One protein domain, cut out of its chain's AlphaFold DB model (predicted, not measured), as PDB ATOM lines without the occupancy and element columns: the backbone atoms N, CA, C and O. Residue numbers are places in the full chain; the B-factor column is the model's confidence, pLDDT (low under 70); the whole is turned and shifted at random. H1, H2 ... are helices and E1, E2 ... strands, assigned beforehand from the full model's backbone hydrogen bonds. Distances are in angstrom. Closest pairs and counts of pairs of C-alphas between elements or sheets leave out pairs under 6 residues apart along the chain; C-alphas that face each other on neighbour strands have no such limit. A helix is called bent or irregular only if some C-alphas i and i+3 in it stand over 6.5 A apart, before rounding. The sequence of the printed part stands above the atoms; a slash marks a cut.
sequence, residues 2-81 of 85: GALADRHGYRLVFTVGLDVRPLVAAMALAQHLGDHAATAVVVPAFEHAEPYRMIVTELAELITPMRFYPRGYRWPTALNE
ATOM      1  N   GLY A   2     397.704 415.426 263.835       77.19
ATOM      2  CA  GLY A   2     397.984 414.168 263.104       77.19
ATOM      3  C   GLY A   2     399.414 413.636 263.278       77.19
ATOM      4  O   GLY A   2     399.596 412.569 263.840       77.19
ATOM      5  N   ALA A   3     400.432 414.452 262.979       80.69
ATOM      6  CA  ALA A   3     401.838 414.056 263.143       80.69
ATOM      7  C   ALA A   3     402.255 413.701 264.591       80.69
ATOM      8  O   ALA A   3     403.233 412.985 264.794       80.69
ATOM      9  N   LEU A   4     401.549 414.220 265.606       77.94
ATOM     10  CA  LEU A   4     401.788 413.845 267.004       77.94
ATOM     11  C   LEU A   4     401.137 412.491 267.311       77.94
ATOM     12  O   LEU A   4     401.780 411.654 267.927       77.94
ATOM     13  N   ALA A   5     399.913 412.250 266.834       80.19
ATOM     14  CA  ALA A   5     399.261 410.945 266.945       80.19
ATOM     15  C   ALA A   5     400.082 409.846 266.242       80.19
ATOM     16  O   ALA A   5     400.398 408.834 266.868       80.19
ATOM     17  N   ASP A   6     400.532 410.097 265.008       85.19
ATOM     18  CA  ASP A   6     401.301 409.130 264.211       85.19
ATOM     19  C   ASP A   6     402.612 408.728 264.905       85.19
ATOM     20  O   ASP A   6     402.976 407.552 264.933       85.19
ATOM     21  N   ARG A   7     403.300 409.686 265.547       84.75
ATOM     22  CA  ARG A   7     404.521 409.432 266.337       84.75
ATOM     23  C   ARG A   7     404.293 408.428 267.471       84.75
ATOM     24  O   ARG A   7     405.219 407.716 267.845       84.75
ATOM     25  N   HIS A   8     403.083 408.389 268.016       81.44
ATOM     26  CA  HIS A   8     402.693 407.476 269.087       81.44
ATOM     27  C   HIS A   8     401.984 406.213 268.570       81.44
ATOM     28  O   HIS A   8     401.456 405.451 269.373       81.44
ATOM     29  N   GLY A   9     401.979 405.968 267.254       87.19
ATOM     30  CA  GLY A   9     401.317 404.806 266.654       87.19
ATOM     31  C   GLY A   9     399.791 404.924 266.588       87.19
ATOM     32  O   GLY A   9     399.110 403.922 266.379       87.19
ATOM     33  N   TYR A  10     399.249 406.134 266.754       86.88
ATOM     34  CA  TYR A  10     397.814 406.402 266.721       86.88
ATOM     35  C   TYR A  10     397.379 407.036 265.406       86.88
ATOM     36  O   TYR A  10     398.021 407.947 264.895       86.88
ATOM     37  N   ARG A  11     396.209 406.623 264.911       90.62
ATOM     38  CA  ARG A  11     395.505 407.310 263.824       90.62
ATOM     39  C   ARG A  11     394.560 408.355 264.411       90.62
ATOM     40  O   ARG A  11     393.703 408.022 265.226       90.62
ATOM     41  N   LEU A  12     394.659 409.602 263.953       90.56
ATOM     42  CA  LEU A  12     393.700 410.645 264.328       90.56
ATOM     43  C   LEU A  12     392.324 410.345 263.706       90.56
ATOM     44  O   LEU A  12     392.187 410.337 262.483       90.56
ATOM     45  N   VAL A  13     391.318 410.095 264.548       90.12
ATOM     46  CA  VAL A  13     389.950 409.737 264.121       90.12
ATOM     47  C   VAL A  13     388.975 410.914 264.146       90.12
ATOM     48  O   VAL A  13     388.083 410.979 263.308       90.12
ATOM     49  N   PHE A  14     389.165 411.870 265.058       88.69
ATOM     50  CA  PHE A  14     388.382 413.103 265.143       88.69
ATOM     51  C   PHE A  14     389.184 414.194 265.870       88.69
ATOM     52  O   PHE A  14     390.229 413.928 266.463       88.69
ATOM     53  N   THR A  15     388.716 415.443 265.823       92.38
ATOM     54  CA  THR A  15     389.255 416.558 266.624       92.38
ATOM     55  C   THR A  15     388.091 417.298 267.275       92.38
ATOM     56  O   THR A  15     387.139 417.647 266.584       92.38
ATOM     57  N   VAL A  16     388.163 417.540 268.586       89.44
ATOM     58  CA  VAL A  16     387.152 418.300 269.342       89.44
ATOM     59  C   VAL A  16     387.743 419.642 269.764       89.44
ATOM     60  O   VAL A  16     388.799 419.686 270.393       89.44
ATOM     61  N   GLY A  17     387.048 420.730 269.432       91.00
ATOM     62  CA  GLY A  17     387.247 422.042 270.047       91.00
ATOM     63  C   GLY A  17     386.222 422.243 271.162       91.00
ATOM     64  O   GLY A  17     385.046 421.943 270.971       91.00
ATOM     65  N   LEU A  18     386.660 422.725 272.326       89.25
ATOM     66  CA  LEU A  18     385.803 422.945 273.491       89.25
ATOM     67  C   LEU A  18     385.726 424.444 273.788       89.25
ATOM     68  O   LEU A  18     386.687 425.014 274.292       89.25
ATOM     69  N   ASP A  19     384.579 425.054 273.497       90.81
ATOM     70  CA  ASP A  19     384.246 426.437 273.874       90.81
ATOM     71  C   ASP A  19     382.898 426.457 274.605       90.81
ATOM     72  O   ASP A  19     381.898 427.034 274.182       90.81
ATOM     73  N   VAL A  20     382.830 425.657 275.666       91.81
ATOM     74  CA  VAL A  20     381.620 425.443 276.456       91.81
ATOM     75  C   VAL A  20     381.981 425.301 277.927       91.81
ATOM     76  O   VAL A  20     383.136 425.099 278.303       91.81
ATOM     77  N   ARG A  21     380.963 425.368 278.787       92.12
ATOM     78  CA  ARG A  21     381.142 425.158 280.227       92.12
ATOM     79  C   ARG A  21     381.682 423.745 280.510       92.12
ATOM     80  O   ARG A  21     381.268 422.805 279.827       92.12
ATOM     81  N   PRO A  22     382.500 423.560 281.566       89.69
ATOM     82  CA  PRO A  22     383.214 422.304 281.817       89.69
ATOM     83  C   PRO A  22     382.347 421.040 281.827       89.69
ATOM     84  O   PRO A  22     382.755 420.014 281.298       89.69
ATOM     85  N   LEU A  23     381.128 421.105 282.373       92.00
ATOM     86  CA  LEU A  23     380.227 419.948 282.391       92.00
ATOM     87  C   LEU A  23     379.829 419.502 280.975       92.00
ATOM     88  O   LEU A  23     379.870 418.316 280.668       92.00
ATOM     89  N   VAL A  24     379.488 420.455 280.103       95.00
ATOM     90  CA  VAL A  24     379.105 420.167 278.711       95.00
ATOM     91  C   VAL A  24     380.309 419.640 277.934       95.00
ATOM     92  O   VAL A  24     380.181 418.675 277.186       95.00
ATOM     93  N   ALA A  25     381.489 420.217 278.166       94.25
ATOM     94  CA  ALA A  25     382.733 419.740 277.575       94.25
ATOM     95  C   ALA A  25     383.047 418.290 277.979       94.25
ATOM     96  O   ALA A  25     383.368 417.476 277.117       94.25
ATOM     97  N   ALA A  26     382.897 417.944 279.260       93.44
ATOM     98  CA  ALA A  26     383.116 416.584 279.748       93.44
ATOM     99  C   ALA A  26     382.139 415.573 279.120       93.44
ATOM    100  O   ALA A  26     382.555 414.487 278.719       93.44
ATOM    101  N   MET A  27     380.860 415.941 278.978       95.44
ATOM    102  CA  MET A  27     379.860 415.097 278.314       95.44
ATOM    103  C   MET A  27     380.181 414.892 276.831       95.44
ATOM    104  O   MET A  27     380.159 413.760 276.350       95.44
ATOM    105  N   ALA A  28     380.534 415.966 276.120       94.25
ATOM    106  CA  ALA A  28     380.915 415.892 274.712       94.25
ATOM    107  C   ALA A  28     382.172 415.033 274.507       94.25
ATOM    108  O   ALA A  28     382.220 414.245 273.561       94.25
ATOM    109  N   LEU A  29     383.161 415.142 275.403       95.12
ATOM    110  CA  LEU A  29     384.354 414.293 275.404       95.12
ATOM    111  C   LEU A  29     383.993 412.815 275.587       95.12
ATOM    112  O   LEU A  29     384.423 411.991 274.786       95.12
ATOM    113  N   ALA A  30     383.188 412.482 276.601       95.00
ATOM    114  CA  ALA A  30     382.764 411.105 276.852       95.00
ATOM    115  C   ALA A  30     382.007 410.512 275.655       95.00
ATOM    116  O   ALA A  30     382.277 409.379 275.255       95.00
ATOM    117  N   GLN A  31     381.112 411.300 275.051       94.56
ATOM    118  CA  GLN A  31     380.376 410.898 273.860       94.56
ATOM    119  C   GLN A  31     381.317 410.622 272.679       94.56
ATOM    120  O   GLN A  31     381.286 409.525 272.135       94.56
ATOM    121  N   HIS A  32     382.194 411.562 272.312       94.44
ATOM    122  CA  HIS A  32     383.092 411.374 271.164       94.44
ATOM    123  C   HIS A  32     384.079 410.219 271.374       94.44
ATOM    124  O   HIS A  32     384.406 409.502 270.428       94.44
ATOM    125  N   LEU A  33     384.546 410.009 272.609       94.56
ATOM    126  CA  LEU A  33     385.380 408.856 272.943       94.56
ATOM    127  C   LEU A  33     384.647 407.533 272.688       94.56
ATOM    128  O   LEU A  33     385.234 406.622 272.102       94.56
ATOM    129  N   GLY A  34     383.374 407.447 273.083       93.88
ATOM    130  CA  GLY A  34     382.521 406.288 272.831       93.88
ATOM    131  C   GLY A  34     382.201 406.092 271.349       93.88
ATOM    132  O   GLY A  34     382.481 405.025 270.802       93.88
ATOM    133  N   ASP A  35     381.685 407.130 270.690       95.00
ATOM    134  CA  ASP A  35     381.213 407.091 269.298       95.00
ATOM    135  C   ASP A  35     382.326 406.702 268.313       95.00
ATOM    136  O   ASP A  35     382.078 406.040 267.304       95.00
ATOM    137  N   HIS A  36     383.571 407.076 268.617       93.50
ATOM    138  CA  HIS A  36     384.730 406.772 267.781       93.50
ATOM    139  C   HIS A  36     385.608 405.635 268.315       93.50
ATOM    140  O   HIS A  36     386.666 405.383 267.735       93.50
ATOM    141  N   ALA A  37     385.204 404.970 269.406       92.56
ATOM    142  CA  ALA A  37     386.005 403.960 270.106       92.56
ATOM    143  C   ALA A  37     387.469 404.405 270.319       92.56
ATOM    144  O   ALA A  37     388.415 403.636 270.122       92.56
ATOM    145  N   ALA A  38     387.666 405.680 270.662       94.81
ATOM    146  CA  ALA A  38     388.992 406.271 270.727       94.81
ATOM    147  C   ALA A  38     389.763 405.748 271.943       94.81
ATOM    148  O   ALA A  38     389.324 405.860 273.085       94.81
ATOM    149  N   THR A  39     390.947 405.195 271.687       95.75
ATOM    150  CA  THR A  39     391.818 404.607 272.712       95.75
ATOM    151  C   THR A  39     392.793 405.612 273.320       95.75
ATOM    152  O   THR A  39     393.336 405.354 274.391       95.75
ATOM    153  N   ALA A  40     392.979 406.771 272.682       96.12
ATOM    154  CA  ALA A  40     393.852 407.841 273.145       96.12
ATOM    155  C   ALA A  40     393.291 409.230 272.809       96.12
ATOM    156  O   ALA A  40     392.682 409.445 271.759       96.12
ATOM    157  N   VAL A  41     393.564 410.193 273.688       96.06
ATOM    158  CA  VAL A  41     393.344 411.626 273.495       96.06
ATOM    159  C   VAL A  41     394.694 412.311 273.433       96.06
ATOM    160  O   VAL A  41     395.471 412.269 274.384       96.06
ATOM    161  N   VAL A  42     394.958 412.986 272.320       94.88
ATOM    162  CA  VAL A  42     396.152 413.811 272.149       94.88
ATOM    163  C   VAL A  42     395.760 415.269 272.349       94.88
ATOM    164  O   VAL A  42     394.843 415.753 271.685       94.88
ATOM    165  N   VAL A  43     396.466 415.982 273.224       93.50
ATOM    166  CA  VAL A  43     396.267 417.422 273.452       93.50
ATOM    167  C   VAL A  43     397.525 418.215 273.107       93.50
ATOM    168  O   VAL A  43     398.630 417.683 273.216       93.50
ATOM    169  N   PRO A  44     397.391 419.482 272.675       91.12
ATOM    170  CA  PRO A  44     398.547 420.308 272.334       91.12
ATOM    171  C   PRO A  44     399.365 420.711 273.567       91.12
ATOM    172  O   PRO A  44     400.562 420.934 273.431       91.12
ATOM    173  N   ALA A  45     398.750 420.764 274.751       91.75
ATOM    174  CA  ALA A  45     399.412 420.998 276.030       91.75
ATOM    175  C   ALA A  45     398.530 420.497 277.194       91.75
ATOM    176  O   ALA A  45     397.341 420.228 276.997       91.75
ATOM    177  N   PHE A  46     399.109 420.303 278.385       93.38
ATOM    178  CA  PHE A  46     398.422 419.644 279.507       93.38
ATOM    179  C   PHE A  46     397.193 420.428 279.992       93.38
ATOM    180  O   PHE A  46     396.169 419.820 280.293       93.38
ATOM    181  N   GLU A  47     397.253 421.757 279.975       93.31
ATOM    182  CA  GLU A  47     396.179 422.679 280.358       93.31
ATOM    183  C   GLU A  47     394.865 422.450 279.589       93.31
ATOM    184  O   GLU A  47     393.782 422.670 280.126       93.31
ATOM    185  N   HIS A  48     394.929 421.922 278.363       92.50
ATOM    186  CA  HIS A  48     393.735 421.576 277.587       92.50
ATOM    187  C   HIS A  48     393.012 420.336 278.128       92.50
ATOM    188  O   HIS A  48     391.804 420.189 277.937       92.50
ATOM    189  N   ALA A  49     393.745 419.430 278.776       93.88
ATOM    190  CA  ALA A  49     393.201 418.217 279.372       93.88
ATOM    191  C   ALA A  49     392.997 418.345 280.879       93.88
ATOM    192  O   ALA A  49     392.225 417.573 281.433       93.88
ATOM    193  N   GLU A  50     393.671 419.278 281.554       93.75
ATOM    194  CA  GLU A  50     393.726 419.344 283.013       93.75
ATOM    195  C   GLU A  50     392.345 419.265 283.699       93.75
ATOM    196  O   GLU A  50     392.214 418.445 284.618       93.75
ATOM    197  N   PRO A  51     391.300 419.998 283.261       93.25
ATOM    198  CA  PRO A  51     389.971 419.923 283.881       93.25
ATOM    199  C   PRO A  51     389.267 418.577 283.662       93.25
ATOM    200  O   PRO A  51     388.377 418.202 284.423       93.25
ATOM    201  N   TYR A  52     389.668 417.841 282.625       94.50
ATOM    202  CA  TYR A  52     389.034 416.607 282.152       94.50
ATOM    203  C   TYR A  52     389.947 415.386 282.310       94.50
ATOM    204  O   TYR A  52     389.615 414.288 281.870       94.50
ATOM    205  N   ARG A  53     391.109 415.556 282.942       95.25
ATOM    206  CA  ARG A  53     392.179 414.556 282.960       95.25
ATOM    207  C   ARG A  53     391.716 413.224 283.529       95.25
ATOM    208  O   ARG A  53     392.090 412.188 283.002       95.25
ATOM    209  N   MET A  54     390.858 413.260 284.551       95.06
ATOM    210  CA  MET A  54     390.303 412.060 285.173       95.06
ATOM    211  C   MET A  54     389.404 411.298 284.199       95.06
ATOM    212  O   MET A  54     389.694 410.136 283.933       95.06
ATOM    213  N   ILE A  55     388.392 411.957 283.616       95.06
ATOM    214  CA  ILE A  55     387.452 411.315 282.683       95.06
ATOM    215  C   ILE A  55     388.160 410.812 281.423       95.06
ATOM    216  O   ILE A  55     387.888 409.705 280.968       95.06
ATOM    217  N   VAL A  56     389.132 411.571 280.905       96.88
ATOM    218  CA  VAL A  56     389.958 411.116 279.784       96.88
ATOM    219  C   VAL A  56     390.709 409.852 280.179       96.88
ATOM    220  O   VAL A  56     390.557 408.849 279.499       96.88
ATOM    221  N   THR A  57     391.456 409.859 281.292       97.19
ATOM    222  CA  THR A  57     392.231 408.679 281.706       97.19
ATOM    223  C   THR A  57     391.368 407.501 282.155       97.19
ATOM    224  O   THR A  57     391.853 406.380 282.191       97.19
ATOM    225  N   GLU A  58     390.098 407.695 282.496       96.00
ATOM    226  CA  GLU A  58     389.169 406.595 282.782       96.00
ATOM    227  C   GLU A  58     388.778 405.838 281.500       96.00
ATOM    228  O   GLU A  58     388.716 404.600 281.471       96.00
ATOM    229  N   LEU A  59     388.567 406.583 280.415       96.31
ATOM    230  CA  LEU A  59     388.029 406.069 279.155       96.31
ATOM    231  C   LEU A  59     389.117 405.725 278.125       96.31
ATOM    232  O   LEU A  59     388.955 404.772 277.365       96.31
ATOM    233  N   ALA A  60     390.231 406.453 278.130       97.00
ATOM    234  CA  ALA A  60     391.286 406.416 277.122       97.00
ATOM    235  C   ALA A  60     392.661 406.762 277.727       97.00
ATOM    236  O   ALA A  60     392.796 407.082 278.905       97.00
ATOM    237  N   GLU A  61     393.712 406.691 276.922       97.38
ATOM    238  CA  GLU A  61     395.028 407.235 277.267       97.38
ATOM    239  C   GLU A  61     395.057 408.756 277.055       97.38
ATOM    240  O   GLU A  61     394.399 409.271 276.152       97.38
ATOM    241  N   LEU A  62     395.842 409.490 277.846       97.06
ATOM    242  CA  LEU A  62     396.094 410.917 277.627       97.06
ATOM    243  C   LEU A  62     397.539 411.126 277.173       97.06
ATOM    244  O   LEU A  62     398.487 410.803 277.889       97.06
ATOM    245  N   ILE A  63     397.705 411.732 276.002       95.19
ATOM    246  CA  ILE A  63     398.998 412.052 275.404       95.19
ATOM    247  C   ILE A  63     399.136 413.567 275.329       95.19
ATOM    248  O   ILE A  63     398.380 414.257 274.646       95.19
ATOM    249  N   THR A  64     400.140 414.081 276.022       93.50
ATOM    250  CA  THR A  64     400.605 415.464 275.890       93.50
ATOM    251  C   THR A  64     401.967 415.456 275.188       93.50
ATOM    252  O   THR A  64     402.611 414.403 275.151       93.50
ATOM    253  N   PRO A  65     402.482 416.596 274.692       90.81
ATOM    254  CA  PRO A  65     403.828 416.630 274.119       90.81
ATOM    255  C   PRO A  65     404.926 416.199 275.100       90.81
ATOM    256  O   PRO A  65     405.979 415.736 274.674       90.81
ATOM    257  N   MET A  66     404.685 416.361 276.407       90.94
ATOM    258  CA  MET A  66     405.685 416.135 277.451       90.94
ATOM    259  C   MET A  66     405.567 414.769 278.124       90.94
ATOM    260  O   MET A  66     406.546 414.256 278.664       90.94
ATOM    261  N   ARG A  67     404.360 414.195 278.163       93.00
ATOM    262  CA  ARG A  67     404.073 413.001 278.957       93.00
ATOM    263  C   ARG A  67     402.875 412.218 278.439       93.00
ATOM    264  O   ARG A  67     401.868 412.787 278.017       93.00
ATOM    265  N   PHE A  68     403.004 410.904 278.581       94.75
ATOM    266  CA  PHE A  68     401.967 409.906 278.394       94.75
ATOM    267  C   PHE A  68     401.354 409.492 279.739       94.75
ATOM    268  O   PHE A  68     402.082 409.216 280.702       94.75
ATOM    269  N   TYR A  69     400.028 409.415 279.792       96.50
ATOM    270  CA  TYR A  69     399.268 408.923 280.935       96.50
ATOM    271  C   TYR A  69     398.384 407.758 280.467       96.50
ATOM    272  O   TYR A  69     397.496 407.973 279.639       96.50
ATOM    273  N   PRO A  70     398.611 406.532 280.968       96.94
ATOM    274  CA  PRO A  70     397.844 405.372 280.535       96.94
ATOM    275  C   PRO A  70     396.382 405.470 280.974       96.94
ATOM    276  O   PRO A  70     396.042 406.145 281.952       96.94
ATOM    277  N   ARG A  71     395.516 404.710 280.305       96.75
ATOM    278  CA  ARG A  71     394.163 404.475 280.805       96.75
ATOM    279  C   ARG A  71     394.224 403.858 282.211       96.75
ATOM    280  O   ARG A  71     395.035 402.978 282.485       96.75
ATOM    281  N   GLY A  72     393.372 404.333 283.110       96.69
ATOM    282  CA  GLY A  72     393.356 403.985 284.528       96.69
ATOM    283  C   GLY A  72     394.396 404.727 285.374       96.69
ATOM    284  O   GLY A  72     394.550 404.390 286.551       96.69
ATOM    285  N   TYR A  73     395.109 405.719 284.818       96.88
ATOM    286  CA  TYR A  73     396.098 406.490 285.570       96.88
ATOM    287  C   TYR A  73     395.488 407.110 286.836       96.88
ATOM    288  O   TYR A  73     394.494 407.838 286.799       96.88
ATOM    289  N   ARG A  74     396.107 406.819 287.985       94.31
ATOM    290  CA  ARG A  74     395.683 407.344 289.284       94.31
ATOM    291  C   ARG A  74     396.307 408.716 289.498       94.31
ATOM    292  O   ARG A  74     397.486 408.828 289.825       94.31
ATOM    293  N   TRP A  75     395.504 409.755 289.303       92.31
ATOM    294  CA  TRP A  75     395.907 411.125 289.593       92.31
ATOM    295  C   TRP A  75     396.117 411.314 291.101       92.31
ATOM    296  O   TRP A  75     395.271 410.869 291.880       92.31
ATOM    297  N   PRO A  76     397.200 411.990 291.527       88.00
ATOM    298  CA  PRO A  76     397.337 412.427 292.908       88.00
ATOM    299  C   PRO A  76     396.124 413.281 293.284       88.00
ATOM    300  O   PRO A  76     395.809 414.266 292.615       88.00
ATOM    301  N   THR A  77     395.402 412.883 294.325       76.62
ATOM    302  CA  THR A  77     394.356 413.723 294.911       76.62
ATOM    303  C   THR A  77     395.021 414.803 295.754       76.62
ATOM    304  O   THR A  77     395.959 414.484 296.480       76.62
ATOM    305  N   ALA A  78     394.498 416.032 295.755       64.56
ATOM    306  CA  ALA A  78     395.014 417.130 296.585       64.56
ATOM    307  C   ALA A  78     395.116 416.777 298.093       64.56
ATOM    308  O   ALA A  78     395.957 417.312 298.804       64.56
ATOM    309  N   LEU A  79     394.327 415.806 298.581       56.44
ATOM    310  CA  LEU A  79     394.431 415.260 299.946       56.44
ATOM    311  C   LEU A  79     395.776 414.575 300.258       56.44
ATOM    312  O   LEU A  79     396.131 414.424 301.423       56.44
ATOM    313  N   ASN A  80     396.522 414.150 299.238       50.47
ATOM    314  CA  ASN A  80     397.824 413.499 299.392       50.47
ATOM    315  C   ASN A  80     398.992 414.508 299.380       50.47
ATOM    316  O   ASN A  80     400.141 414.117 299.549       50.47
ATOM    317  N   GLU A  81     398.708 415.801 299.179       49.41
ATOM    318  CA  GLU A  81     399.695 416.893 299.225       49.41
ATOM    319  C   GLU A  81     399.711 417.599 300.592       49.41
ATOM    320  O   GLU A  81     400.673 418.283 300.929       49.41
TER     321      GLU A  81
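What this domain is: This is residues 2 to 81 of the 85 residues of an uncharacterized protein of Nocardia cyriacigeorgica (UniProt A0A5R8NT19). A tiny sheet of two parallel strands, E1 beside E2, makes the middle; H3 packs on it and H2 lies beside H3, while H1 sits near E1, away from H3, and residues 76 to 81 stick out as a tail. The 80 printed residues, under half in named elements, run H1, H2, E1, H3, E2: mostly helix. The whole is compact, radius of gyration of the C-alphas 12.5 A, spanning 37 by 26 by 20 A.

Where its parts are: Find C-alpha 2 at (397.984, 414.168, 263.104), where H1, residues 2 to 7, begins. H2, residues 22 to 35, runs 19.8 A. Next come E1, residues 40 to 42, H3, residues 50 to 59, 15.0 A, and E2, residues 61 to 63, ending at (398.998, 412.052, 275.404).

How they stand to each other: Look at N 41 and O 61, 2.8 A apart, within hydrogen-bond range between E1 and E2. E1, H3, E2 form a strand-helix-strand unit, parallel neighbours with a helix between, its crossover right-handed. The closest C-alphas of H3 and E2, Val 56 and Leu 62, are 6.5 A apart. H2 and H3 touch, closest at C-alphas 26 and 52, 6.4 A, at a shallow tilt of 29 degrees, the same way. H1 and H2 have every O i to N i+4 pair within hydrogen-bond range, H3 4 of 6; H3 is irregular, C-alphas 51 and 54 being 8.0 A apart.

The domain as a whole: C-alphas 3 and 79, the farthest apart, are 37.6 A apart. The printed part has no cut; the link H1 to H2 is long. Residues 78 to 81 have pLDDT under 70.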